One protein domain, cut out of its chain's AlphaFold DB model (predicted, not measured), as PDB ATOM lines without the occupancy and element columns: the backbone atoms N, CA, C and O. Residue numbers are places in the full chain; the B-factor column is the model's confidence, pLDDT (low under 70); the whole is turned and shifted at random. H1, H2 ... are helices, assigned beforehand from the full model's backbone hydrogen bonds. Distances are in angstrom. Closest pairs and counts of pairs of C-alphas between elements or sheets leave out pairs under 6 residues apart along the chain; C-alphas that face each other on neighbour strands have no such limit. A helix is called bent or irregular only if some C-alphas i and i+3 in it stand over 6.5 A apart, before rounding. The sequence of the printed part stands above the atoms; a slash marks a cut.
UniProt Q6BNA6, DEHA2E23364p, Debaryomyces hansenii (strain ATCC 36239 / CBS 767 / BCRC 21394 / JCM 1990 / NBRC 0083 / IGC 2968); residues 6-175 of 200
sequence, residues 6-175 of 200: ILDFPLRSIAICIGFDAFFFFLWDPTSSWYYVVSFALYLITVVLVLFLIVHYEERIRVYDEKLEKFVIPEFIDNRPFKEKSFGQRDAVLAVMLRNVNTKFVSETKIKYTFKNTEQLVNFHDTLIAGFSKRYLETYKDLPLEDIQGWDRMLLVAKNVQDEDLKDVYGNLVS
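AT A GLANCE: This is residues 6 to 175 of the 200 residues of the protein "DEHA2E23364p" of Debaryomyces hansenii (strain ATCC 36239 / CBS 767 / BCRC 21394 / JCM 1990 / NBRC 0083 / IGC 2968) (UniProt Q6BNA6). A long helical hairpin with a head of crossed helices at one end: H2 makes the longest axis, H1 folds back beside its first part as a thin arm, and H3, H4 and H5 cluster crosswise round its last part. H4 crosses H2 nearly at a right angle, while H3 and H5 cross it steeply. The printed part has 170 residues with five named helices, H1 to H5 in chain order, and no named strand; its class is all helix. It is extended, with a radius of gyration of the C-alphas of 24.3 A, and spans 81 by 40 by 35 A, with H2, 68.3 A from first to last C-alpha, running along the length.

HOW THE PARTS SIT: The hub is H2, residues 33 to 79, which touches the four other helices and has a kink of 28 degrees near residue 68. H2 is neither bent nor irregular, but only just: C-alphas 71 and 74 are 6.1 A apart. With residues 39 to 50 alone it touches H1, residues 11 to 27; their closest C-alphas, of Cys 17 and Thr 46, are 6.9 A apart. The two form a helical hairpin at a shallow tilt of 8 degrees, opposite ways. With residues 68 to 79 alone H2 touches H3, residues 87 to 109, at a steep tilt of 60 degrees, opposite ways; the closest C-alphas, of Phe 71 and Val 101, are 5.9 A apart. H4, residues 118 to 140, touches H2 and stands about perpendicular to it, at 88 degrees; the closest C-alphas, of Val 72 and His 125, are 6.8 A apart. H5, residues 150 to 173, touches H2 at a steep tilt of 64 degrees, the same way, with the C-alphas of Ile 77 and Ala 158 closest at 5.6 A. H4 touches H3 about perpendicular, at 80 degrees, with the C-alphas of Leu 94 and Thr 118 closest at 5.8 A. H4 also touches H5, at a steep tilt of 66 degrees, with the C-alphas of Ile 129 and Lys 159 closest at 6.2 A. The packing is mostly crossed: of six pairs that touch, one is at a shallow tilt. H1 is apart from H3, H4 and H5, and H3 is apart from H5. Every O i to N i+4 pair is within hydrogen-bond range in H1, H3, H4 and H5, and 38 of 43 are in H2.

IN THESE COORDINATES: H2 measures 68.3 A from C-alpha 33 at (87.340, 0.012, 9.065) to C-alpha 79 at (33.803, 5.444, 51.165). H1 is 24.3 A long and begins with C-alpha 11 at (67.510, 8.953, 31.890). H3 is 32.0 A long, H4 30.9 A and H5 35.0 A, ending with C-alpha 173 at (18.071, 8.467, 37.674).

THE WHOLE: The two C-alphas farthest apart, of Ser 32 and Ser 175, are 81.6 A apart. Residues 26 to 34 stand free. The printed part has no cut; the link from H1 to H2 is tight, and the three others are short. The mean pLDDT of the printed part is 85.2, and residues 6 to 13 and 170 to 175 are under 70.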
ATOM      1  N   ILE A   6      58.637   8.118  34.885       49.34
ATOM      2  CA  ILE A   6      59.721   8.706  34.074       49.34
ATOM      3  C   ILE A   6      60.769   9.421  34.945       49.34
ATOM      4  O   ILE A   6      61.934   9.479  34.565       49.34
ATOM      5  N   LEU A   7      60.393   9.933  36.124       49.91
ATOM      6  CA  LEU A   7      61.339  10.590  37.031       49.91
ATOM      7  C   LEU A   7      62.323   9.615  37.705       49.91
ATOM      8  O   LEU A   7      63.438  10.026  38.019       49.91
ATOM      9  N   ASP A   8      61.932   8.349  37.874       56.72
ATOM     10  CA  ASP A   8      62.795   7.257  38.352       56.72
ATOM     11  C   ASP A   8      63.401   6.445  37.195       56.72
ATOM     12  O   ASP A   8      64.241   5.568  37.418       56.72
ATOM     13  N   PHE A   9      63.000   6.722  35.949       63.28
ATOM     14  CA  PHE A   9      63.651   6.143  34.784       63.28
ATOM     15  C   PHE A   9      65.095   6.661  34.740       63.28
ATOM     16  O   PHE A   9      65.313   7.868  34.888       63.28
ATOM     17  N   PRO A  10      66.108   5.798  34.544       67.94
ATOM     18  CA  PRO A  10      67.511   6.194  34.593       67.94
ATOM     19  C   PRO A  10      67.931   6.944  33.316       67.94
ATOM     20  O   PRO A  10      68.913   6.603  32.661       67.94
ATOM     21  N   LEU A  11      67.213   8.022  32.979       69.50
ATOM     22  CA  LEU A  11      67.510   8.953  31.890       69.50
ATOM     23  C   LEU A  11      68.935   9.492  31.999       69.50
ATOM     24  O   LEU A  11      69.586   9.703  30.984       69.50
ATOM     25  N   ARG A  12      69.441   9.663  33.228       68.75
ATOM     26  CA  ARG A  12      70.840  10.033  33.475       68.75
ATOM     27  C   ARG A  12      71.806   8.967  32.963       68.75
ATOM     28  O   ARG A  12      72.778   9.319  32.311       68.75
ATOM     29  N   SER A  13      71.530   7.688  33.208       69.69
ATOM     30  CA  SER A  13      72.371   6.586  32.728       69.69
ATOM     31  C   SER A  13      72.325   6.471  31.206       69.69
ATOM     32  O   SER A  13      73.367   6.326  30.580       69.69
ATOM     33  N   ILE A  14      71.144   6.626  30.600       73.81
ATOM     34  CA  ILE A  14      70.988   6.622  29.137       73.81
ATOM     35  C   ILE A  14      71.722   7.812  28.506       73.81
ATOM     36  O   ILE A  14      72.436   7.642  27.523       73.81
ATOM     37  N   ALA A  15      71.610   9.008  29.092       78.31
ATOM     38  CA  ALA A  15      72.329  10.191  28.628       78.31
ATOM     39  C   ALA A  15      73.854  10.024  28.731       78.31
ATOM     40  O   ALA A  15      74.573  10.470  27.841       78.31
ATOM     41  N   ILE A  16      74.349   9.353  29.780       78.25
ATOM     42  CA  ILE A  16      75.772   9.010  29.918       78.25
ATOM     43  C   ILE A  16      76.201   8.042  28.808       78.25
ATOM     44  O   ILE A  16      77.220   8.294  28.174       78.25
ATOM     45  N   CYS A  17      75.424   6.991  28.522       74.19
ATOM     46  CA  CYS A  17      75.722   6.056  27.429       74.19
ATOM     47  C   CYS A  17      75.783   6.764  26.066       74.19
ATOM     48  O   CYS A  17      76.770   6.622  25.351       74.19
ATOM     49  N   ILE A  18      74.793   7.608  25.752       78.94
ATOM     50  CA  ILE A  18      74.772   8.403  24.512       78.94
ATOM     51  C   ILE A  18      75.968   9.366  24.455       78.94
ATOM     52  O   ILE A  18      76.567   9.551  23.398       78.94
ATOM     53  N   GLY A  19      76.336   9.972  25.587       80.81
ATOM     54  CA  GLY A  19      77.501  10.849  25.688       80.81
ATOM     55  C   GLY A  19      78.824  10.120  25.439       80.81
ATOM     56  O   GLY A  19      79.691  10.660  24.756       80.81
ATOM     57  N   PHE A  20      78.967   8.890  25.939       78.56
ATOM     58  CA  PHE A  20      80.124   8.040  25.653       78.56
ATOM     59  C   PHE A  20      80.193   7.659  24.172       78.56
ATOM     60  O   PHE A  20      81.248   7.825  23.564       78.56
ATOM     61  N   ASP A  21      79.077   7.237  23.574       72.69
ATOM     62  CA  ASP A  21      79.020   6.896  22.149       72.69
ATOM     63  C   ASP A  21      79.397   8.103  21.270       72.69
ATOM     64  O   ASP A  21      80.206   7.980  20.350       72.69
ATOM     65  N   ALA A  22      78.899   9.300  21.603       78.88
ATOM     66  CA  ALA A  22      79.267  10.537  20.918       78.88
ATOM     67  C   ALA A  22      80.750  10.904  21.113       78.88
ATOM     68  O   ALA A  22      81.416  11.320  20.168       78.88
ATOM     69  N   PHE A  23      81.303  10.727  22.315       80.88
ATOM     70  CA  PHE A  23      82.718  10.987  22.591       80.88
ATOM     71  C   PHE A  23      83.643  10.085  21.762       80.88
ATOM     72  O   PHE A  23      84.601  10.572  21.160       80.88
ATOM     73  N   PHE A  24      83.324   8.790  21.664       72.56
ATOM     74  CA  PHE A  24      84.057   7.861  20.799       72.56
ATOM     75  C   PHE A  24      83.884   8.186  19.312       72.56
ATOM     76  O   PHE A  24      84.842   8.049  18.552       72.56
ATOM     77  N   PHE A  25      82.710   8.679  18.905       72.12
ATOM     78  CA  PHE A  25      82.445   9.133  17.536       72.12
ATOM     79  C   PHE A  25      83.353  10.306  17.118       72.12
ATOM     80  O   PHE A  25      83.819  10.344  15.984       72.12
ATOM     81  N   PHE A  26      83.635  11.253  18.021       74.44
ATOM     82  CA  PHE A  26      84.436  12.446  17.702       74.44
ATOM     83  C   PHE A  26      85.956  12.259  17.816       74.44
ATOM     84  O   PHE A  26      86.699  13.043  17.229       74.44
ATOM     85  N   LEU A  27      86.431  11.269  18.577       75.94
ATOM     86  CA  LEU A  27      87.866  11.071  18.822       75.94
ATOM     87  C   LEU A  27      88.547  10.079  17.879       75.94
ATOM     88  O   LEU A  27      89.776  10.043  17.831       75.94
ATOM     89  N   TRP A  28      87.780   9.265  17.157       74.12
ATOM     90  CA  TRP A  28      88.332   8.210  16.311       74.12
ATOM     91  C   TRP A  28      88.410   8.639  14.844       74.12
ATOM     92  O   TRP A  28      87.537   9.346  14.349       74.12
ATOM     93  N   ASP A  29      89.446   8.183  14.135       79.06
ATOM     94  CA  ASP A  29      89.589   8.415  12.696       79.06
ATOM     95  C   ASP A  29      88.430   7.741  11.923       79.06
ATOM     96  O   ASP A  29      88.340   6.503  11.919       79.06
ATOM     97  N   PRO A  30      87.556   8.519  11.252       71.56
ATOM     98  CA  PRO A  30      86.379   8.001  10.558       71.56
ATOM     99  C   PRO A  30      86.722   7.168   9.316       71.56
ATOM    100  O   PRO A  30      85.839   6.527   8.749       71.56
ATOM    101  N   THR A  31      87.984   7.157   8.876       79.00
ATOM    102  CA  THR A  31      88.429   6.370   7.716       79.00
ATOM    103  C   THR A  31      88.827   4.932   8.067       79.00
ATOM    104  O   THR A  31      89.022   4.104   7.174       79.00
ATOM    105  N   SER A  32      88.912   4.595   9.357       82.81
ATOM    106  CA  SER A  32      89.282   3.256   9.816       82.81
ATOM    107  C   SER A  32      88.122   2.262   9.679       82.81
ATOM    108  O   SER A  32      87.027   2.490  10.179       82.81
ATOM    109  N   SER A  33      88.350   1.086   9.090       79.94
ATOM    110  CA  SER A  33      87.340   0.012   9.065       79.94
ATOM    111  C   SER A  33      86.986  -0.509  10.467       79.94
ATOM    112  O   SER A  33      85.848  -0.909  10.711       79.94
ATOM    113  N   TRP A  34      87.931  -0.443  11.412       79.50
ATOM    114  CA  TRP A  34      87.721  -0.807  12.817       79.50
ATOM    115  C   TRP A  34      86.725   0.105  13.530       79.50
ATOM    116  O   TRP A  34      86.013  -0.352  14.424       79.50
ATOM    117  N   TYR A  35      86.631   1.365  13.106       81.69
ATOM    118  CA  TYR A  35      85.691   2.327  13.665       81.69
ATOM    119  C   TYR A  35      84.239   1.860  13.505       81.69
ATOM    120  O   TYR A  35      83.490   1.825  14.479       81.69
ATOM    121  N   TYR A  36      83.857   1.415  12.304       81.25
ATOM    122  CA  TYR A  36      82.499   0.930  12.039       81.25
ATOM    123  C   TYR A  36      82.156  -0.322  12.853       81.25
ATOM    124  O   TYR A  36      81.035  -0.447  13.343       81.25
ATOM    125  N   VAL A  37      83.123  -1.227  13.043       84.62
ATOM    126  CA  VAL A  37      82.938  -2.450  13.842       84.62
ATOM    127  C   VAL A  37      82.720  -2.111  15.318       84.62
ATOM    128  O   VAL A  37      81.779  -2.614  15.930       84.62
ATOM    129  N   VAL A  38      83.551  -1.230  15.885       82.88
ATOM    130  CA  VAL A  38      83.438  -0.803  17.289       82.88
ATOM    131  C   VAL A  38      82.161   0.006  17.515       82.88
ATOM    132  O   VAL A  38      81.441  -0.255  18.475       82.88
ATOM    133  N   SER A  39      81.831   0.929  16.610       80.81
ATOM    134  CA  SER A  39      80.606   1.730  16.676       80.81
ATOM    135  C   SER A  39      79.347   0.857  16.637       80.81
ATOM    136  O   SER A  39      78.446   1.033  17.455       80.81
ATOM    137  N   PHE A  40      79.307  -0.144  15.751       84.75
ATOM    138  CA  PHE A  40      78.196  -1.092  15.686       84.75
ATOM    139  C   PHE A  40      78.085  -1.948  16.958       84.75
ATOM    140  O   PHE A  40      76.984  -2.164  17.461       84.75
ATOM    141  N   ALA A  41      79.215  -2.399  17.513       86.38
ATOM    142  CA  ALA A  41      79.230  -3.162  18.760       86.38
ATOM    143  C   ALA A  41      78.722  -2.333  19.953       86.38
ATOM    144  O   ALA A  41      77.895  -2.820  20.723       86.38
ATOM    145  N   LEU A  42      79.162  -1.077  20.079       83.19
ATOM    146  CA  LEU A  42      78.686  -0.149  21.110       83.19
ATOM    147  C   LEU A  42      77.191   0.142  20.959       83.19
ATOM    148  O   LEU A  42      76.452   0.023  21.932       83.19
ATOM    149  N   TYR A  43      76.721   0.397  19.734       84.19
ATOM    150  CA  TYR A  43      75.297   0.573  19.457       84.19
ATOM    151  C   TYR A  43      74.469  -0.639  19.910       84.19
ATOM    152  O   TYR A  43      73.456  -0.473  20.589       84.19
ATOM    153  N   LEU A  44      74.906  -1.864  19.591       88.31
ATOM    154  CA  LEU A  44      74.219  -3.080  20.034       88.31
ATOM    155  C   LEU A  44      74.185  -3.200  21.562       88.31
ATOM    156  O   LEU A  44      73.141  -3.540  22.118       88.31
ATOM    157  N   ILE A  45      75.289  -2.889  22.245       86.56
ATOM    158  CA  ILE A  45      75.347  -2.878  23.712       86.56
ATOM    159  C   ILE A  45      74.355  -1.854  24.275       86.56
ATOM    160  O   ILE A  45      73.577  -2.190  25.167       86.56
ATOM    161  N   THR A  46      74.322  -0.639  23.724       82.50
ATOM    162  CA  THR A  46      73.386   0.417  24.131       82.50
ATOM    163  C   THR A  46      71.934  -0.025  23.932       82.50
ATOM    164  O   THR A  46      71.120   0.133  24.842       82.50
ATOM    165  N   VAL A  47      71.598  -0.654  22.799       85.81
ATOM    166  CA  VAL A  47      70.250  -1.193  22.544       85.81
ATOM    167  C   VAL A  47      69.876  -2.266  23.568       85.81
ATOM    168  O   VAL A  47      68.793  -2.199  24.152       85.81
ATOM    169  N   VAL A  48      70.760  -3.231  23.832       88.81
ATOM    170  CA  VAL A  48      70.510  -4.298  24.817       88.81
ATOM    171  C   VAL A  48      70.326  -3.722  26.221       88.81
ATOM    172  O   VAL A  48      69.408  -4.132  26.932       88.81
ATOM    173  N   LEU A  49      71.139  -2.737  26.613       84.81
ATOM    174  CA  LEU A  49      71.007  -2.062  27.903       84.81
ATOM    175  C   LEU A  49      69.675  -1.321  28.021       84.81
ATOM    176  O   LEU A  49      69.005  -1.442  29.042       84.81
ATOM    177  N   VAL A  50      69.259  -0.593  26.982       83.81
ATOM    178  CA  VAL A  50      67.966   0.104  26.971       83.81
ATOM    179  C   VAL A  50      66.808  -0.887  27.088       83.81
ATOM    180  O   VAL A  50      65.911  -0.665  27.899       83.81
ATOM    181  N   LEU A  51      66.837  -2.000  26.350       87.00
ATOM    182  CA  LEU A  51      65.808  -3.040  26.449       87.00
ATOM    183  C   LEU A  51      65.748  -3.652  27.854       87.00
ATOM    184  O   LEU A  51      64.666  -3.784  28.422       87.00
ATOM    185  N   PHE A  52      66.902  -3.970  28.445       86.81
ATOM    186  CA  PHE A  52      66.973  -4.484  29.812       86.81
ATOM    187  C   PHE A  52      66.406  -3.485  30.832       86.81
ATOM    188  O   PHE A  52      65.646  -3.869  31.722       86.81
ATOM    189  N   LEU A  53      66.729  -2.197  30.682       84.06
ATOM    190  CA  LEU A  53      66.191  -1.131  31.527       84.06
ATOM    191  C   LEU A  53      64.671  -1.015  31.406       84.06
ATOM    192  O   LEU A  53      64.014  -0.857  32.430       84.06
ATOM    193  N   ILE A  54      64.116  -1.122  30.194       83.81
ATOM    194  CA  ILE A  54      62.663  -1.107  29.968       83.81
ATOM    195  C   ILE A  54      62.004  -2.271  30.711       83.81
ATOM    196  O   ILE A  54      61.109  -2.032  31.516       83.81
ATOM    197  N   VAL A  55      62.492  -3.502  30.523       86.50
ATOM    198  CA  VAL A  55      61.921  -4.700  31.167       86.50
ATOM    199  C   VAL A  55      61.987  -4.606  32.691       86.50
ATOM    200  O   VAL A  55      60.993  -4.826  33.380       86.50
ATOM    201  N   HIS A  56      63.145  -4.236  33.243       83.56
ATOM    202  CA  HIS A  56      63.290  -4.074  34.691       83.56
ATOM    203  C   HIS A  56      62.334  -2.997  35.224       83.56
ATOM    204  O   HIS A  56      61.792  -3.090  36.331       83.56
ATOM    205  N   TYR A  57      62.157  -1.929  34.465       81.81
ATOM    206  CA  TYR A  57      61.316  -0.827  34.871       81.81
ATOM    207  C   TYR A  57      59.825  -1.180  34.807       81.81
ATOM    208  O   TYR A  57      59.106  -0.868  35.753       81.81
ATOM    209  N   GLU A  58      59.371  -1.900  33.781       83.75
ATOM    210  CA  GLU A  58      58.015  -2.467  33.726       83.75
ATOM    211  C   GLU A  58      57.724  -3.367  34.934       83.75
ATOM    212  O   GLU A  58      56.688  -3.218  35.582       83.75
ATOM    213  N   GLU A  59      58.673  -4.225  35.313       85.56
ATOM    214  CA  GLU A  59      58.547  -5.081  36.497       85.56
ATOM    215  C   GLU A  59      58.393  -4.254  37.787       85.56
ATOM    216  O   GLU A  59      57.556  -4.545  38.642       85.56
ATOM    217  N   ARG A  60      59.157  -3.161  37.918       82.81
ATOM    218  CA  ARG A  60      59.043  -2.234  39.059       82.81
ATOM    219  C   ARG A  60      57.678  -1.556  39.111       82.81
ATOM    220  O   ARG A  60      57.122  -1.442  40.201       82.81
ATOM    221  N   ILE A  61      57.144  -1.129  37.965       82.31
ATOM    222  CA  ILE A  61      55.796  -0.549  37.877       82.31
ATOM    223  C   ILE A  61      54.763  -1.558  38.350       82.31
ATOM    224  O   ILE A  61      53.932  -1.214  39.183       82.31
ATOM    225  N   ARG A  62      54.852  -2.807  37.883       83.94
ATOM    226  CA  ARG A  62      53.908  -3.857  38.269       83.94
ATOM    227  C   ARG A  62      53.866  -4.046  39.783       83.94
ATOM    228  O   ARG A  62      52.793  -4.035  40.374       83.94
ATOM    229  N   VAL A  63      55.033  -4.123  40.424       85.19
ATOM    230  CA  VAL A  63      55.134  -4.231  41.889       85.19
ATOM    231  C   VAL A  63      54.517  -3.020  42.596       85.19
ATOM    232  O   VAL A  63      53.976  -3.148  43.696       85.19
ATOM    233  N   TYR A  64      54.611  -1.825  42.011       84.50
ATOM    234  CA  TYR A  64      53.983  -0.633  42.578       84.50
ATOM    235  C   TYR A  64      52.473  -0.654  42.417       84.50
ATOM    236  O   TYR A  64      51.787  -0.394  43.402       84.50
ATOM    237  N   ASP A  65      51.966  -1.009  41.242       85.75
ATOM    238  CA  ASP A  65      50.532  -1.098  40.980       85.75
ATOM    239  C   ASP A  65      49.873  -2.165  41.873       85.75
ATOM    240  O   ASP A  65      48.861  -1.876  42.506       85.75
ATOM    241  N   GLU A  66      50.503  -3.330  42.063       87.38
ATOM    242  CA  GLU A  66      50.042  -4.364  43.012       87.38
ATOM    243  C   GLU A  66      49.966  -3.855  44.461       87.38
ATOM    244  O   GLU A  66      49.081  -4.231  45.233       87.38
ATOM    245  N   LYS A  67      50.909  -3.001  44.877       88.25
ATOM    246  CA  LYS A  67      50.861  -2.380  46.207       88.25
ATOM    247  C   LYS A  67      49.782  -1.309  46.278       88.25
ATOM    248  O   LYS A  67      49.092  -1.225  47.285       88.25
ATOM    249  N   LEU A  68      49.652  -0.498  45.234       89.38
ATOM    250  CA  LEU A  68      48.688   0.595  45.135       89.38
ATOM    251  C   LEU A  68      47.252   0.064  45.213       89.38
ATOM    252  O   LEU A  68      46.421   0.622  45.926       89.38
ATOM    253  N   GLU A  69      46.990  -1.060  44.548       91.44
ATOM    254  CA  GLU A  69      45.727  -1.794  44.577       91.44
ATOM    255  C   GLU A  69      45.254  -2.088  46.012       91.44
ATOM    256  O   GLU A  69      44.080  -1.878  46.329       91.44
ATOM    257  N   LYS A  70      46.175  -2.450  46.916       91.81
ATOM    258  CA  LYS A  70      45.866  -2.730  48.330       91.81
ATOM    259  C   LYS A  70      45.411  -1.509  49.125       91.81
ATOM    260  O   LYS A  70      44.782  -1.680  50.163       91.81
ATOM    261  N   PHE A  71      45.709  -0.299  48.660       92.44
ATOM    262  CA  PHE A  71      45.222   0.938  49.276       92.44
ATOM    263  C   PHE A  71      43.951   1.446  48.607       92.44
ATOM    264  O   PHE A  71      43.073   1.966  49.287       92.44
ATOM    265  N   VAL A  72      43.851   1.305  47.284       93.56
ATOM    266  CA  VAL A  72      42.722   1.827  46.509       93.56
ATOM    267  C   VAL A  72      41.450   1.039  46.790       93.56
ATOM    268  O   VAL A  72      40.438   1.645  47.128       93.56
ATOM    269  N   ILE A  73      41.486  -0.292  46.682       95.69
ATOM    270  CA  ILE A  73      40.272  -1.115  46.785       95.69
ATOM    271  C   ILE A  73      39.549  -0.933  48.131       95.69
ATOM    272  O   ILE A  73      38.350  -0.648  48.102       95.69
ATOM    273  N   PRO A  74      40.222  -1.007  49.297       94.88
ATOM    274  CA  PRO A  74      39.549  -0.780  50.575       94.88
ATOM    275  C   PRO A  74      38.950   0.622  50.680       94.88
ATOM    276  O   PRO A  74      37.816   0.779  51.114       94.88
ATOM    277  N   GLU A  75      39.667   1.644  50.204       94.81
ATOM    278  CA  GLU A  75      39.184   3.022  50.277       94.81
ATOM    279  C   GLU A  75      37.905   3.224  49.436       94.81
ATOM    280  O   GLU A  75      37.032   3.992  49.836       94.81
ATOM    281  N   PHE A  76      37.764   2.522  48.301       94.94
ATOM    282  CA  PHE A  76      36.540   2.524  47.485       94.94
ATOM    283  C   PHE A  76      35.388   1.743  48.123       94.94
ATOM    284  O   PHE A  76      34.245   2.193  48.037       94.94
ATOM    285  N   ILE A  77      35.676   0.614  48.777       94.00
ATOM    286  CA  ILE A  77      34.671  -0.163  49.516       94.00
ATOM    287  C   ILE A  77      34.114   0.659  50.684       94.00
ATOM    288  O   ILE A  77      32.899   0.718  50.861       94.00
ATOM    289  N   ASP A  78      34.987   1.311  51.451       94.62
ATOM    290  CA  ASP A  78      34.607   2.005  52.682       94.62
ATOM    291  C   ASP A  78      33.873   3.324  52.404       94.62
ATOM    292  O   ASP A  78      32.873   3.633  53.052       94.62
ATOM    293  N   ASN A  79      34.349   4.109  51.430       93.81
ATOM    294  CA  ASN A  79      33.803   5.444  51.165       93.81
ATOM    295  C   ASN A  79      32.683   5.464  50.113       93.81
ATOM    296  O   ASN A  79      32.010   6.484  49.991       93.81
ATOM    297  N   ARG A  80      32.487   4.374  49.353       92.69
ATOM    298  CA  ARG A  80      31.405   4.198  48.359       92.69
ATOM    299  C   ARG A  80      31.133   5.449  47.504       92.69
ATOM    300  O   ARG A  80      30.003   5.941  47.466       92.69
ATOM    301  N   PRO A  81      32.137   5.991  46.783       91.44
ATOM    302  CA  PRO A  81      31.973   7.247  46.047       91.44
ATOM    303  C   PRO A  81      30.874   7.170  44.974       91.44
ATOM    304  O   PRO A  81      30.288   8.186  44.611       91.44
ATOM    305  N   PHE A  82      30.572   5.975  44.461       90.25
ATOM    306  CA  PHE A  82      29.562   5.779  43.423       90.25
ATOM    307  C   PHE A  82      28.124   5.834  43.940       90.25
ATOM    308  O   PHE A  82      27.216   5.986  43.129       90.25
ATOM    309  N   LYS A  83      27.909   5.760  45.257       90.00
ATOM    310  CA  LYS A  83      26.588   5.926  45.876       90.00
ATOM    311  C   LYS A  83      26.080   7.368  45.798       90.00
ATOM    312  O   LYS A  83      24.875   7.621  45.810       90.00
ATOM    313  N   GLU A  84      27.002   8.326  45.735       87.50
ATOM    314  CA  GLU A  84      26.687   9.749  45.757       87.50
ATOM    315  C   GLU A  84      26.033  10.199  44.444       87.50
ATOM    316  O   GLU A  84      26.637  10.175  43.369       87.50
ATOM    317  N   LYS A  85      24.779  10.659  44.535       81.25
ATOM    318  CA  LYS A  85      23.986  11.103  43.373       81.25
ATOM    319  C   LYS A  85      24.443  12.451  42.825       81.25
ATOM    320  O   LYS A  85      24.297  12.711  41.631       81.25
ATOM    321  N   SER A  86      24.942  13.337  43.690       86.69
ATOM    322  CA  SER A  86      25.398  14.657  43.262       86.69
ATOM    323  C   SER A  86      26.868  14.615  42.849       86.69
ATOM    324  O   SER A  86      27.728  14.126  43.583       86.69
ATOM    325  N   PHE A  87      27.165  15.175  41.675       84.50
ATOM    326  CA  PHE A  87      28.532  15.250  41.154       84.50
ATOM    327  C   PHE A  87      29.488  15.935  42.143       84.50
ATOM    328  O   PHE A  87      30.586  15.440  42.369       84.50
ATOM    329  N   GLY A  88      29.047  17.013  42.801       88.38
ATOM    330  CA  GLY A  88      29.873  17.748  43.763       88.38
ATOM    331  C   GLY A  88      30.219  16.954  45.027       88.38
ATOM    332  O   GLY A  88      31.355  17.023  45.489       88.38
ATOM    333  N   GLN A  89      29.278  16.177  45.580       89.38
ATOM    334  CA  GLN A  89      29.563  15.325  46.745       89.38
ATOM    335  C   GLN A  89      30.490  14.175  46.368       89.38
ATOM    336  O   GLN A  89      31.465  13.926  47.073       89.38
ATOM    337  N   ARG A  90      30.245  13.536  45.219       91.75
ATOM    338  CA  ARG A  90      31.122  12.487  44.699       91.75
ATOM    339  C   ARG A  90      32.555  12.984  44.512       91.75
ATOM    340  O   ARG A  90      33.490  12.323  44.955       91.75
ATOM    341  N   ASP A  91      32.735  14.153  43.902       92.00
ATOM    342  CA  ASP A  91      34.064  14.729  43.678       92.00
ATOM    343  C   ASP A  91      34.759  15.101  44.995       92.00
ATOM    344  O   ASP A  91      35.970  14.909  45.126       92.00
ATOM    345  N   ALA A  92      34.007  15.564  45.999       93.38
ATOM    346  CA  ALA A  92      34.541  15.832  47.332       93.38
ATOM    347  C   ALA A  92      35.029  14.547  48.025       93.38
ATOM    348  O   ALA A  92      36.143  14.527  48.555       93.38
ATOM    349  N   VAL A  93      34.241  13.467  47.975       94.12
ATOM    350  CA  VAL A  93      34.631  12.154  48.517       94.12
ATOM    351  C   VAL A  93      35.875  11.635  47.799       94.12
ATOM    352  O   VAL A  93      36.868  11.301  48.447       94.12
ATOM    353  N   LEU A  94      35.887  11.662  46.464       95.50
ATOM    354  CA  LEU A  94      37.041  11.231  45.673       95.50
ATOM    355  C   LEU A  94      38.298  12.065  45.958       95.50
ATOM    356  O   LEU A  94      39.398  11.517  45.968       95.50
ATOM    357  N   ALA A  95      38.171  13.370  46.213       95.25
ATOM    358  CA  ALA A  95      39.306  14.223  46.567       95.25
ATOM    359  C   ALA A  95      39.904  13.859  47.937       95.25
ATOM    360  O   ALA A  95      41.129  13.850  48.098       95.25
ATOM    361  N   VAL A  96      39.057  13.517  48.914       95.62
ATOM    362  CA  VAL A  96      39.502  13.008  50.221       95.62
ATOM    363  C   VAL A  96      40.192  11.655  50.056       95.62
ATOM    364  O   VAL A  96      41.316  11.486  50.531       95.62
ATOM    365  N   MET A  97      39.583  10.730  49.311       95.50
ATOM    366  CA  MET A  97      40.165   9.415  49.018       95.50
ATOM    367  C   MET A  97      41.522   9.539  48.323       95.50
ATOM    368  O   MET A  97      42.487   8.896  48.730       95.50
ATOM    369  N   LEU A  98      41.634  10.414  47.320       95.12
ATOM    370  CA  LEU A  98      42.882  10.698  46.611       95.12
ATOM    371  C   LEU A  98      43.997  11.098  47.581       95.12
ATOM    372  O   LEU A  98      45.109  10.570  47.512       95.12
ATOM    373  N   ARG A  99      43.702  12.017  48.506       93.88
ATOM    374  CA  ARG A  99      44.660  12.452  49.524       93.88
ATOM    375  C   ARG A  99      45.031  11.309  50.468       93.88
ATOM    376  O   ARG A  99      46.218  11.144  50.755       93.88
ATOM    377  N   ASN A 100      44.054  10.535  50.933       94.75
ATOM    378  CA  ASN A 100      44.271   9.424  51.860       94.75
ATOM    379  C   ASN A 100      45.139   8.333  51.235       94.75
ATOM    380  O   ASN A 100      46.162   7.973  51.813       94.75
ATOM    381  N   VAL A 101      44.781   7.863  50.038       93.06
ATOM    382  CA  VAL A 101      45.522   6.832  49.301       93.06
ATOM    383  C   VAL A 101      46.951   7.289  49.035       93.06
ATOM    384  O   VAL A 101      47.890   6.568  49.366       93.06
ATOM    385  N   ASN A 102      47.139   8.510  48.525       92.31
ATOM    386  CA  ASN A 102      48.476   9.047  48.271       92.31
ATOM    387  C   ASN A 102      49.305   9.158  49.561       92.31
ATOM    388  O   ASN A 102      50.479   8.797  49.571       92.31
ATOM    389  N   THR A 103      48.705   9.630  50.659       92.31
ATOM    390  CA  THR A 103      49.410   9.786  51.942       92.31
ATOM    391  C   THR A 103      49.802   8.429  52.524       92.31
ATOM    392  O   THR A 103      50.968   8.243  52.876       92.31
ATOM    393  N   LYS A 104      48.865   7.469  52.575       92.38
ATOM    394  CA  LYS A 104      49.113   6.099  53.051       92.38
ATOM    395  C   LYS A 104      50.216   5.441  52.224       92.38
ATOM    396  O   LYS A 104      51.231   5.031  52.783       92.38
ATOM    397  N   PHE A 105      50.088   5.466  50.897       89.75
ATOM    398  CA  PHE A 105      51.059   4.855  49.997       89.75
ATOM    399  C   PHE A 105      52.466   5.438  50.169       89.75
ATOM    400  O   PHE A 105      53.423   4.683  50.336       89.75
ATOM    401  N   VAL A 106      52.609   6.770  50.183       88.25
ATOM    402  CA  VAL A 106      53.916   7.426  50.374       88.25
ATOM    403  C   VAL A 106      54.498   7.095  51.748       88.25
ATOM    404  O   VAL A 106      55.698   6.841  51.852       88.25
ATOM    405  N   SER A 107      53.672   7.070  52.798       89.69
ATOM    406  CA  SER A 107      54.136   6.796  54.162       89.69
ATOM    407  C   SER A 107      54.633   5.359  54.349       89.69
ATOM    408  O   SER A 107      55.668   5.151  54.982       89.69
ATOM    409  N   GLU A 108      53.955   4.379  53.750       88.31
ATOM    410  CA  GLU A 108      54.288   2.962  53.912       88.31
ATOM    411  C   GLU A 108      55.388   2.506  52.953       88.31
ATOM    412  O   GLU A 108      56.294   1.765  53.336       88.31
ATOM    413  N   THR A 109      55.346   2.962  51.700       81.94
ATOM    414  CA  THR A 109      56.308   2.520  50.681       81.94
ATOM    415  C   THR A 109      57.568   3.376  50.641       81.94
ATOM    416  O   THR A 109      58.596   2.906  50.158       81.94
ATOM    417  N   LYS A 110      57.510   4.614  51.159       82.50
ATOM    418  CA  LYS A 110      58.548   5.652  51.019       82.50
ATOM    419  C   LYS A 110      58.825   6.047  49.561       82.50
ATOM    420  O   LYS A 110      59.880   6.607  49.263       82.50
ATOM    421  N   ILE A 111      57.886   5.777  48.653       75.50
ATOM    422  CA  ILE A 111      57.997   6.065  47.219       75.50
ATOM    423  C   ILE A 111      57.129   7.274  46.888       75.50
ATOM    424  O   ILE A 111      55.982   7.365  47.314       75.50
ATOM    425  N   LYS A 112      57.654   8.197  46.076       73.75
ATOM    426  CA  LYS A 112      56.917   9.373  45.583       73.75
ATOM    427  C   LYS A 112      56.046   9.033  44.364       73.75
ATOM    428  O   LYS A 112      56.087   9.735  43.359       73.75
ATOM    429  N   TYR A 113      55.288   7.943  44.441       71.31
ATOM    430  CA  TYR A 113      54.344   7.534  43.404       71.31
ATOM    431  C   TYR A 113      52.925   7.792  43.908       71.31
ATOM    432  O   TYR A 113      52.527   7.290  44.953       71.31
ATOM    433  N   THR A 114      52.199   8.661  43.206       79.75
ATOM    434  CA  THR A 114      50.896   9.176  43.642       79.75
ATOM    435  C   THR A 114      50.002   9.464  42.447       79.75
ATOM    436  O   THR A 114      50.472   9.922  41.399       79.75
ATOM    437  N   PHE A 115      48.699   9.305  42.633       86.75
ATOM    438  CA  PHE A 115      47.694   9.755  41.678       86.75
ATOM    439  C   PHE A 115      47.679  11.288  41.579       86.75
ATOM    440  O   PHE A 115      47.749  11.978  42.599       86.75
ATOM    441  N   LYS A 116      47.570  11.837  40.357       86.19
ATOM    442  CA  LYS A 116      47.511  13.299  40.130       86.19
ATOM    443  C   LYS A 116      46.145  13.895  40.441       86.19
ATOM    444  O   LYS A 116      46.054  15.045  40.853       86.19
ATOM    445  N   ASN A 117      45.096  13.150  40.134       90.88
ATOM    446  CA  ASN A 117      43.724  13.615  40.184       90.88
ATOM    447  C   ASN A 117      42.788  12.437  40.472       90.88
ATOM    448  O   ASN A 117      43.188  11.270  40.439       90.88
ATOM    449  N   THR A 118      41.537  12.768  40.772       92.38
ATOM    450  CA  THR A 118      40.481  11.801  41.083       92.38
ATOM    451  C   THR A 118      40.153  10.904  39.891       92.38
ATOM    452  O   THR A 118      39.885   9.725  40.075       92.38
ATOM    453  N   GLU A 119      40.264  11.417  38.664       92.69
ATOM    454  CA  GLU A 119      40.055  10.642  37.438       92.69
ATOM    455  C   GLU A 119      41.046   9.475  37.312       92.69
ATOM    456  O   GLU A 119      40.654   8.355  37.005       92.69
ATOM    457  N   GLN A 120      42.333   9.696  37.594       90.94
ATOM    458  CA  GLN A 120      43.334   8.625  37.576       90.94
ATOM    459  C   GLN A 120      43.064   7.564  38.638       90.94
ATOM    460  O   GLN A 120      43.274   6.383  38.371       90.94
ATOM    461  N   LEU A 121      42.607   7.990  39.817       93.19
ATOM    462  CA  LEU A 121      42.236   7.092  40.904       93.19
ATOM    463  C   LEU A 121      41.053   6.198  40.494       93.19
ATOM    464  O   LEU A 121      41.124   4.981  40.657       93.19
ATOM    465  N   VAL A 122      40.004   6.786  39.910       94.12
ATOM    466  CA  VAL A 122      38.828   6.053  39.409       94.12
ATOM    467  C   VAL A 122      39.206   5.126  38.255       94.12
ATOM    468  O   VAL A 122      38.896   3.943  38.302       94.12
ATOM    469  N   ASN A 123      39.962   5.610  37.268       93.62
ATOM    470  CA  ASN A 123      40.400   4.788  36.135       93.62
ATOM    471  C   ASN A 123      41.258   3.594  36.579       93.62
ATOM    472  O   ASN A 123      41.176   2.518  35.985       93.62
ATOM    473  N   PHE A 124      42.093   3.764  37.610       92.38
ATOM    474  CA  PHE A 124      42.855   2.657  38.181       92.38
ATOM    475  C   PHE A 124      41.931   1.633  38.839       92.38
ATOM    476  O   PHE A 124      42.018   0.455  38.502       92.38
ATOM    477  N   HIS A 125      41.004   2.080  39.691       94.44
ATOM    478  CA  HIS A 125      39.977   1.218  40.277       94.44
ATOM    479  C   HIS A 125      39.205   0.437  39.201       94.44
ATOM    480  O   HIS A 125      39.153  -0.789  39.245       94.44
ATOM    481  N   ASP A 126      38.679   1.116  38.183       93.69
ATOM    482  CA  ASP A 126      37.891   0.479  37.125       93.69
ATOM    483  C   ASP A 126      38.713  -0.531  36.315       93.69
ATOM    484  O   ASP A 126      38.193  -1.573  35.913       93.69
ATOM    485  N   THR A 127      40.014  -0.283  36.131       94.06
ATOM    486  CA  THR A 127      40.927  -1.248  35.498       94.06
ATOM    487  C   THR A 127      41.078  -2.515  36.342       94.06
ATOM    488  O   THR A 127      41.032  -3.619  35.793       94.06
ATOM    489  N   LEU A 128      41.212  -2.382  37.667       93.50
ATOM    490  CA  LEU A 128      41.279  -3.526  38.585       93.50
ATOM    491  C   LEU A 128      39.986  -4.344  38.542       93.50
ATOM    492  O   LEU A 128      40.024  -5.565  38.382       93.50
ATOM    493  N   ILE A 129      38.840  -3.665  38.605       94.31
ATOM    494  CA  ILE A 129      37.524  -4.299  38.572       94.31
ATOM    495  C   ILE A 129      37.251  -4.978  37.225       94.31
ATOM    496  O   ILE A 129      36.729  -6.096  37.192       94.31
ATOM    497  N   ALA A 130      37.619  -4.354  36.106       93.44
ATOM    498  CA  ALA A 130      37.490  -4.956  34.781       93.44
ATOM    499  C   ALA A 130      38.395  -6.189  34.634       93.44
ATOM    500  O   ALA A 130      37.950  -7.230  34.141       93.44
ATOM    501  N   GLY A 131      39.641  -6.098  35.112       92.25
ATOM    502  CA  GLY A 131      40.580  -7.216  35.141       92.25
ATOM    503  C   GLY A 131      40.050  -8.386  35.968       92.25
ATOM    504  O   GLY A 131      40.058  -9.524  35.495       92.25
ATOM    505  N   PHE A 132      39.518  -8.109  37.160       93.38
ATOM    506  CA  PHE A 132      38.847  -9.108  37.988       93.38
ATOM    507  C   PHE A 132      37.621  -9.703  37.295       93.38
ATOM    508  O   PHE A 132      37.496 -10.918  37.237       93.38
ATOM    509  N   SER A 133      36.747  -8.881  36.709       92.44
ATOM    510  CA  SER A 133      35.523  -9.346  36.040       92.44
ATOM    511  C   SER A 133      35.833 -10.319  34.903       92.44
ATOM    512  O   SER A 133      35.154 -11.332  34.744       92.44
ATOM    513  N   LYS A 134      36.899 -10.047  34.140       92.81
ATOM    514  CA  LYS A 134      37.386 -10.966  33.109       92.81
ATOM    515  C   LYS A 134      37.854 -12.292  33.718       92.81
ATOM    516  O   LYS A 134      37.365 -13.342  33.308       92.81
ATOM    517  N   ARG A 135      38.733 -12.251  34.730       90.50
ATOM    518  CA  ARG A 135      39.217 -13.465  35.418       90.50
ATOM    519  C   ARG A 135      38.080 -14.259  36.057       90.50
ATOM    520  O   ARG A 135      38.088 -15.482  36.003       90.50
ATOM    521  N   TYR A 136      37.088 -13.570  36.613       89.56
ATOM    522  CA  TYR A 136      35.897 -14.168  37.197       89.56
ATOM    523  C   TYR A 136      35.117 -14.982  36.173       89.56
ATOM    524  O   TYR A 136      34.800 -16.138  36.431       89.56
ATOM    525  N   LEU A 137      34.864 -14.422  34.989       89.88
ATOM    526  CA  LEU A 137      34.161 -15.137  33.924       89.88
ATOM    527  C   LEU A 137      34.944 -16.343  33.393       89.88
ATOM    528  O   LEU A 137      34.331 -17.344  33.036       89.88
ATOM    529  N   GLU A 138      36.271 -16.239  33.335       90.25
ATOM    530  CA  GLU A 138      37.149 -17.293  32.816       90.25
ATOM    531  C   GLU A 138      37.402 -18.415  33.835       90.25
ATOM    532  O   GLU A 138      37.545 -19.569  33.440       90.25
ATOM    533  N   THR A 139      37.457 -18.087  35.130       86.69
ATOM    534  CA  THR A 139      37.979 -18.991  36.174       86.69
ATOM    535  C   THR A 139      36.948 -19.346  37.244       86.69
ATOM    536  O   THR A 139      36.943 -20.474  37.725       86.69
ATOM    537  N   TYR A 140      36.075 -18.408  37.628       83.69
ATOM    538  CA  TYR A 140      35.230 -18.526  38.828       83.69
ATOM    539  C   TYR A 140      33.730 -18.639  38.550       83.69
ATOM    540  O   TYR A 140      32.972 -18.933  39.465       83.69
ATOM    541  N   LYS A 141      33.282 -18.422  37.308       83.62
ATOM    542  CA  LYS A 141      31.858 -18.338  36.949       83.62
ATOM    543  C   LYS A 141      31.023 -19.527  37.436       83.62
ATOM    544  O   LYS A 141      29.885 -19.329  37.852       83.62
ATOM    545  N   ASP A 142      31.593 -20.724  37.358       86.75
ATOM    546  CA  ASP A 142      30.912 -21.979  37.684       86.75
ATOM    547  C   ASP A 142      31.358 -22.553  39.043       86.75
ATOM    548  O   ASP A 142      30.965 -23.662  39.409       86.75
ATOM    549  N   LEU A 143      32.181 -21.809  39.795       84.75
ATOM    550  CA  LEU A 143      32.657 -22.199  41.118       84.75
ATOM    551  C   LEU A 143      31.754 -21.631  42.228       84.75
ATOM    552  O   LEU A 143      31.211 -20.530  42.089       84.75
ATOM    553  N   PRO A 144      31.607 -22.350  43.354       86.62
ATOM    554  CA  PRO A 144      31.035 -21.804  44.580       86.62
ATOM    555  C   PRO A 144      31.752 -20.520  45.014       86.62
ATOM    556  O   PRO A 144      32.973 -20.396  44.908       86.62
ATOM    557  N   LEU A 145      31.003 -19.557  45.558       85.19
ATOM    558  CA  LEU A 145      31.583 -18.290  46.018       85.19
ATOM    559  C   LEU A 145      32.565 -18.493  47.181       85.19
ATOM    560  O   LEU A 145      33.433 -17.648  47.405       85.19
ATOM    561  N   GLU A 146      32.411 -19.579  47.936       85.25
ATOM    562  CA  GLU A 146      33.263 -19.990  49.055       85.25
ATOM    563  C   GLU A 146      34.684 -20.370  48.609       85.25
ATOM    564  O   GLU A 146      35.633 -20.228  49.386       85.25
ATOM    565  N   ASP A 147      34.837 -20.786  47.351       85.88
ATOM    566  CA  ASP A 147      36.128 -21.158  46.765       85.88
ATOM    567  C   ASP A 147      36.927 -19.927  46.304       85.88
ATOM    568  O   ASP A 147      38.135 -20.002  46.076       85.88
ATOM    569  N   ILE A 148      36.280 -18.758  46.226       87.25
ATOM    570  CA  ILE A 148      36.943 -17.481  45.956       87.25
ATOM    571  C   ILE A 148      37.499 -16.941  47.274       87.25
ATOM    572  O   ILE A 148      36.759 -16.436  48.122       87.25
ATOM    573  N   GLN A 149      38.819 -17.022  47.439       88.50
ATOM    574  CA  GLN A 149      39.514 -16.658  48.676       88.50
ATOM    575  C   GLN A 149      40.549 -15.545  48.473       88.50
ATOM    576  O   GLN A 149      40.910 -15.174  47.358       88.50
ATOM    577  N   GLY A 150      41.040 -14.999  49.589       89.44
ATOM    578  CA  GLY A 150      42.128 -14.026  49.593       89.44
ATOM    579  C   GLY A 150      41.772 -12.719  48.884       89.44
ATOM    580  O   GLY A 150      40.721 -12.128  49.127       89.44
ATOM    581  N   TRP A 151      42.677 -12.246  48.028       91.56
ATOM    582  CA  TRP A 151      42.535 -10.946  47.373       91.56
ATOM    583  C   TRP A 151      41.408 -10.911  46.332       91.56
ATOM    584  O   TRP A 151      40.676  -9.925  46.259       91.56
ATOM    585  N   ASP A 152      41.177 -12.005  45.603       90.56
ATOM    586  CA  ASP A 152      40.069 -12.082  44.644       90.56
ATOM    587  C   ASP A 152      38.701 -11.992  45.343       90.56
ATOM    588  O   ASP A 152      37.754 -11.438  44.785       90.56
ATOM    589  N   ARG A 153      38.597 -12.428  46.609       92.19
ATOM    590  CA  ARG A 153      37.390 -12.204  47.418       92.19
ATOM    591  C   ARG A 153      37.172 -10.722  47.723       92.19
ATOM    592  O   ARG A 153      36.032 -10.268  47.716       92.19
ATOM    593  N   MET A 154      38.240  -9.968  47.976       93.25
ATOM    594  CA  MET A 154      38.155  -8.523  48.203       93.25
ATOM    595  C   MET A 154      37.710  -7.790  46.931       93.25
ATOM    596  O   MET A 154      36.835  -6.928  46.986       93.25
ATOM    597  N   LEU A 155      38.253  -8.180  45.775       93.38
ATOM    598  CA  LEU A 155      37.853  -7.635  44.477       93.38
ATOM    599  C   LEU A 155      36.397  -7.967  44.127       93.38
ATOM    600  O   LEU A 155      35.688  -7.110  43.600       93.38
ATOM    601  N   LEU A 156      35.920  -9.162  44.488       93.00
ATOM    602  CA  LEU A 156      34.506  -9.521  44.372       93.00
ATOM    603  C   LEU A 156      33.614  -8.595  45.208       93.00
ATOM    604  O   LEU A 156      32.584  -8.130  44.723       93.00
ATOM    605  N   VAL A 157      34.006  -8.307  46.453       93.69
ATOM    606  CA  VAL A 157      33.275  -7.364  47.313       93.69
ATOM    607  C   VAL A 157      33.258  -5.972  46.687       93.69
ATOM    608  O   VAL A 157      32.184  -5.390  46.564       93.69
ATOM    609  N   ALA A 158      34.406  -5.470  46.226       93.69
ATOM    610  CA  ALA A 158      34.499  -4.169  45.565       93.69
ATOM    611  C   ALA A 158      33.584  -4.073  44.335       93.69
ATOM    612  O   ALA A 158      32.826  -3.113  44.205       93.69
ATOM    613  N   LYS A 159      33.586  -5.107  43.480       93.62
ATOM    614  CA  LYS A 159      32.690  -5.205  42.318       93.62
ATOM    615  C   LYS A 159      31.223  -5.145  42.734       93.62
ATOM    616  O   LYS A 159      30.455  -4.392  42.144       93.62
ATOM    617  N   ASN A 160      30.836  -5.927  43.739       92.12
ATOM    618  CA  ASN A 160      29.448  -6.001  44.190       92.12
ATOM    619  C   ASN A 160      28.976  -4.681  44.813       92.12
ATOM    620  O   ASN A 160      27.856  -4.257  44.547       92.12
ATOM    621  N   VAL A 161      29.831  -4.011  45.593       92.94
ATOM    622  CA  VAL A 161      29.548  -2.679  46.149       92.94
ATOM    623  C   VAL A 161      29.376  -1.652  45.029       92.94
ATOM    624  O   VAL A 161      28.401  -0.905  45.039       92.94
ATOM    625  N   GLN A 162      30.267  -1.651  44.031       92.12
ATOM    626  CA  GLN A 162      30.144  -0.774  42.865       92.12
ATOM    627  C   GLN A 162      28.844  -1.038  42.091       92.12
ATOM    628  O   GLN A 162      28.160  -0.093  41.709       92.12
ATOM    629  N   ASP A 163      28.477  -2.302  41.873       89.69
ATOM    630  CA  ASP A 163      27.238  -2.657  41.173       89.69
ATOM    631  C   ASP A 163      25.990  -2.243  41.951       89.69
ATOM    632  O   ASP A 163      25.025  -1.766  41.353       89.69
ATOM    633  N   GLU A 164      26.000  -2.408  43.275       90.06
ATOM    634  CA  GLU A 164      24.925  -1.947  44.153       90.06
ATOM    635  C   GLU A 164      24.771  -0.423  44.074       90.06
ATOM    636  O   GLU A 164      23.665   0.065  43.837       90.06
ATOM    637  N   ASP A 165      25.876   0.313  44.210       88.75
ATOM    638  CA  ASP A 165      25.913   1.775  44.128       88.75
ATOM    639  C   ASP A 165      25.379   2.275  42.783       88.75
ATOM    640  O   ASP A 165      24.476   3.112  42.728       88.75
ATOM    641  N   LEU A 166      25.894   1.722  41.683       86.50
ATOM    642  CA  LEU A 166      25.460   2.092  40.340       86.50
ATOM    643  C   LEU A 166      23.990   1.736  40.118       86.50
ATOM    644  O   LEU A 166      23.257   2.526  39.527       86.50
ATOM    645  N   LYS A 167      23.522   0.583  40.605       84.19
ATOM    646  CA  LYS A 167      22.116   0.188  40.490       84.19
ATOM    647  C   LYS A 167      21.196   1.136  41.258       84.19
ATOM    648  O   LYS A 167      20.150   1.494  40.720       84.19
ATOM    649  N   ASP A 168      21.566   1.553  42.467       80.81
ATOM    650  CA  ASP A 168      20.793   2.535  43.232       80.81
ATOM    651  C   ASP A 168      20.777   3.895  42.521       80.81
ATOM    652  O   ASP A 168      19.720   4.505  42.343       80.81
ATOM    653  N   VAL A 169      21.923   4.358  42.020       78.94
ATOM    654  CA  VAL A 169      21.997   5.624  41.284       78.94
ATOM    655  C   VAL A 169      21.172   5.573  39.997       78.94
ATOM    656  O   VAL A 169      20.317   6.435  39.805       78.94
ATOM    657  N   TYR A 170      21.351   4.562  39.142       69.38
ATOM    658  CA  TYR A 170      20.621   4.440  37.873       69.38
ATOM    659  C   TYR A 170      19.133   4.144  38.061       69.38
ATOM    660  O   TYR A 170      18.313   4.700  37.329       69.38
ATOM    661  N   GLY A 171      18.777   3.324  39.053       68.00
ATOM    662  CA  GLY A 171      17.386   3.040  39.405       68.00
ATOM    663  C   GLY A 171      16.627   4.286  39.864       68.00
ATOM    664  O   GLY A 171      15.422   4.380  39.658       68.00
ATOM    665  N   ASN A 172      17.342   5.266  40.422       62.84
ATOM    666  CA  ASN A 172      16.789   6.561  40.807       62.84
ATOM    667  C   ASN A 172      16.928   7.645  39.717       62.84
ATOM    668  O   ASN A 172      16.241   8.663  39.796       62.84
ATOM    669  N   LEU A 173      17.818   7.474  38.729       65.81
ATOM    670  CA  LEU A 173      18.071   8.467  37.674       65.81
ATOM    671  C   LEU A 173      17.081   8.369  36.510       65.81
ATOM    672  O   LEU A 173      16.735   9.382  35.903       65.81
ATOM    673  N   VAL A 174      16.671   7.150  36.159       64.44
ATOM    674  CA  VAL A 174      15.775   6.895  35.030       64.44
ATOM    675  C   VAL A 174      14.411   6.518  35.583       64.44
ATOM    676  O   VAL A 174      14.290   5.539  36.315       64.44
ATOM    677  N   SER A 175      13.372   7.281  35.233       67.88
ATOM    678  CA  SER A 175      12.017   6.938  35.666       67.88
ATOM    679  C   SER A 175      11.633   5.548  35.157       67.88
ATOM    680  O   SER A 175      11.991   5.156  34.038       67.88
TER     681      SER A 175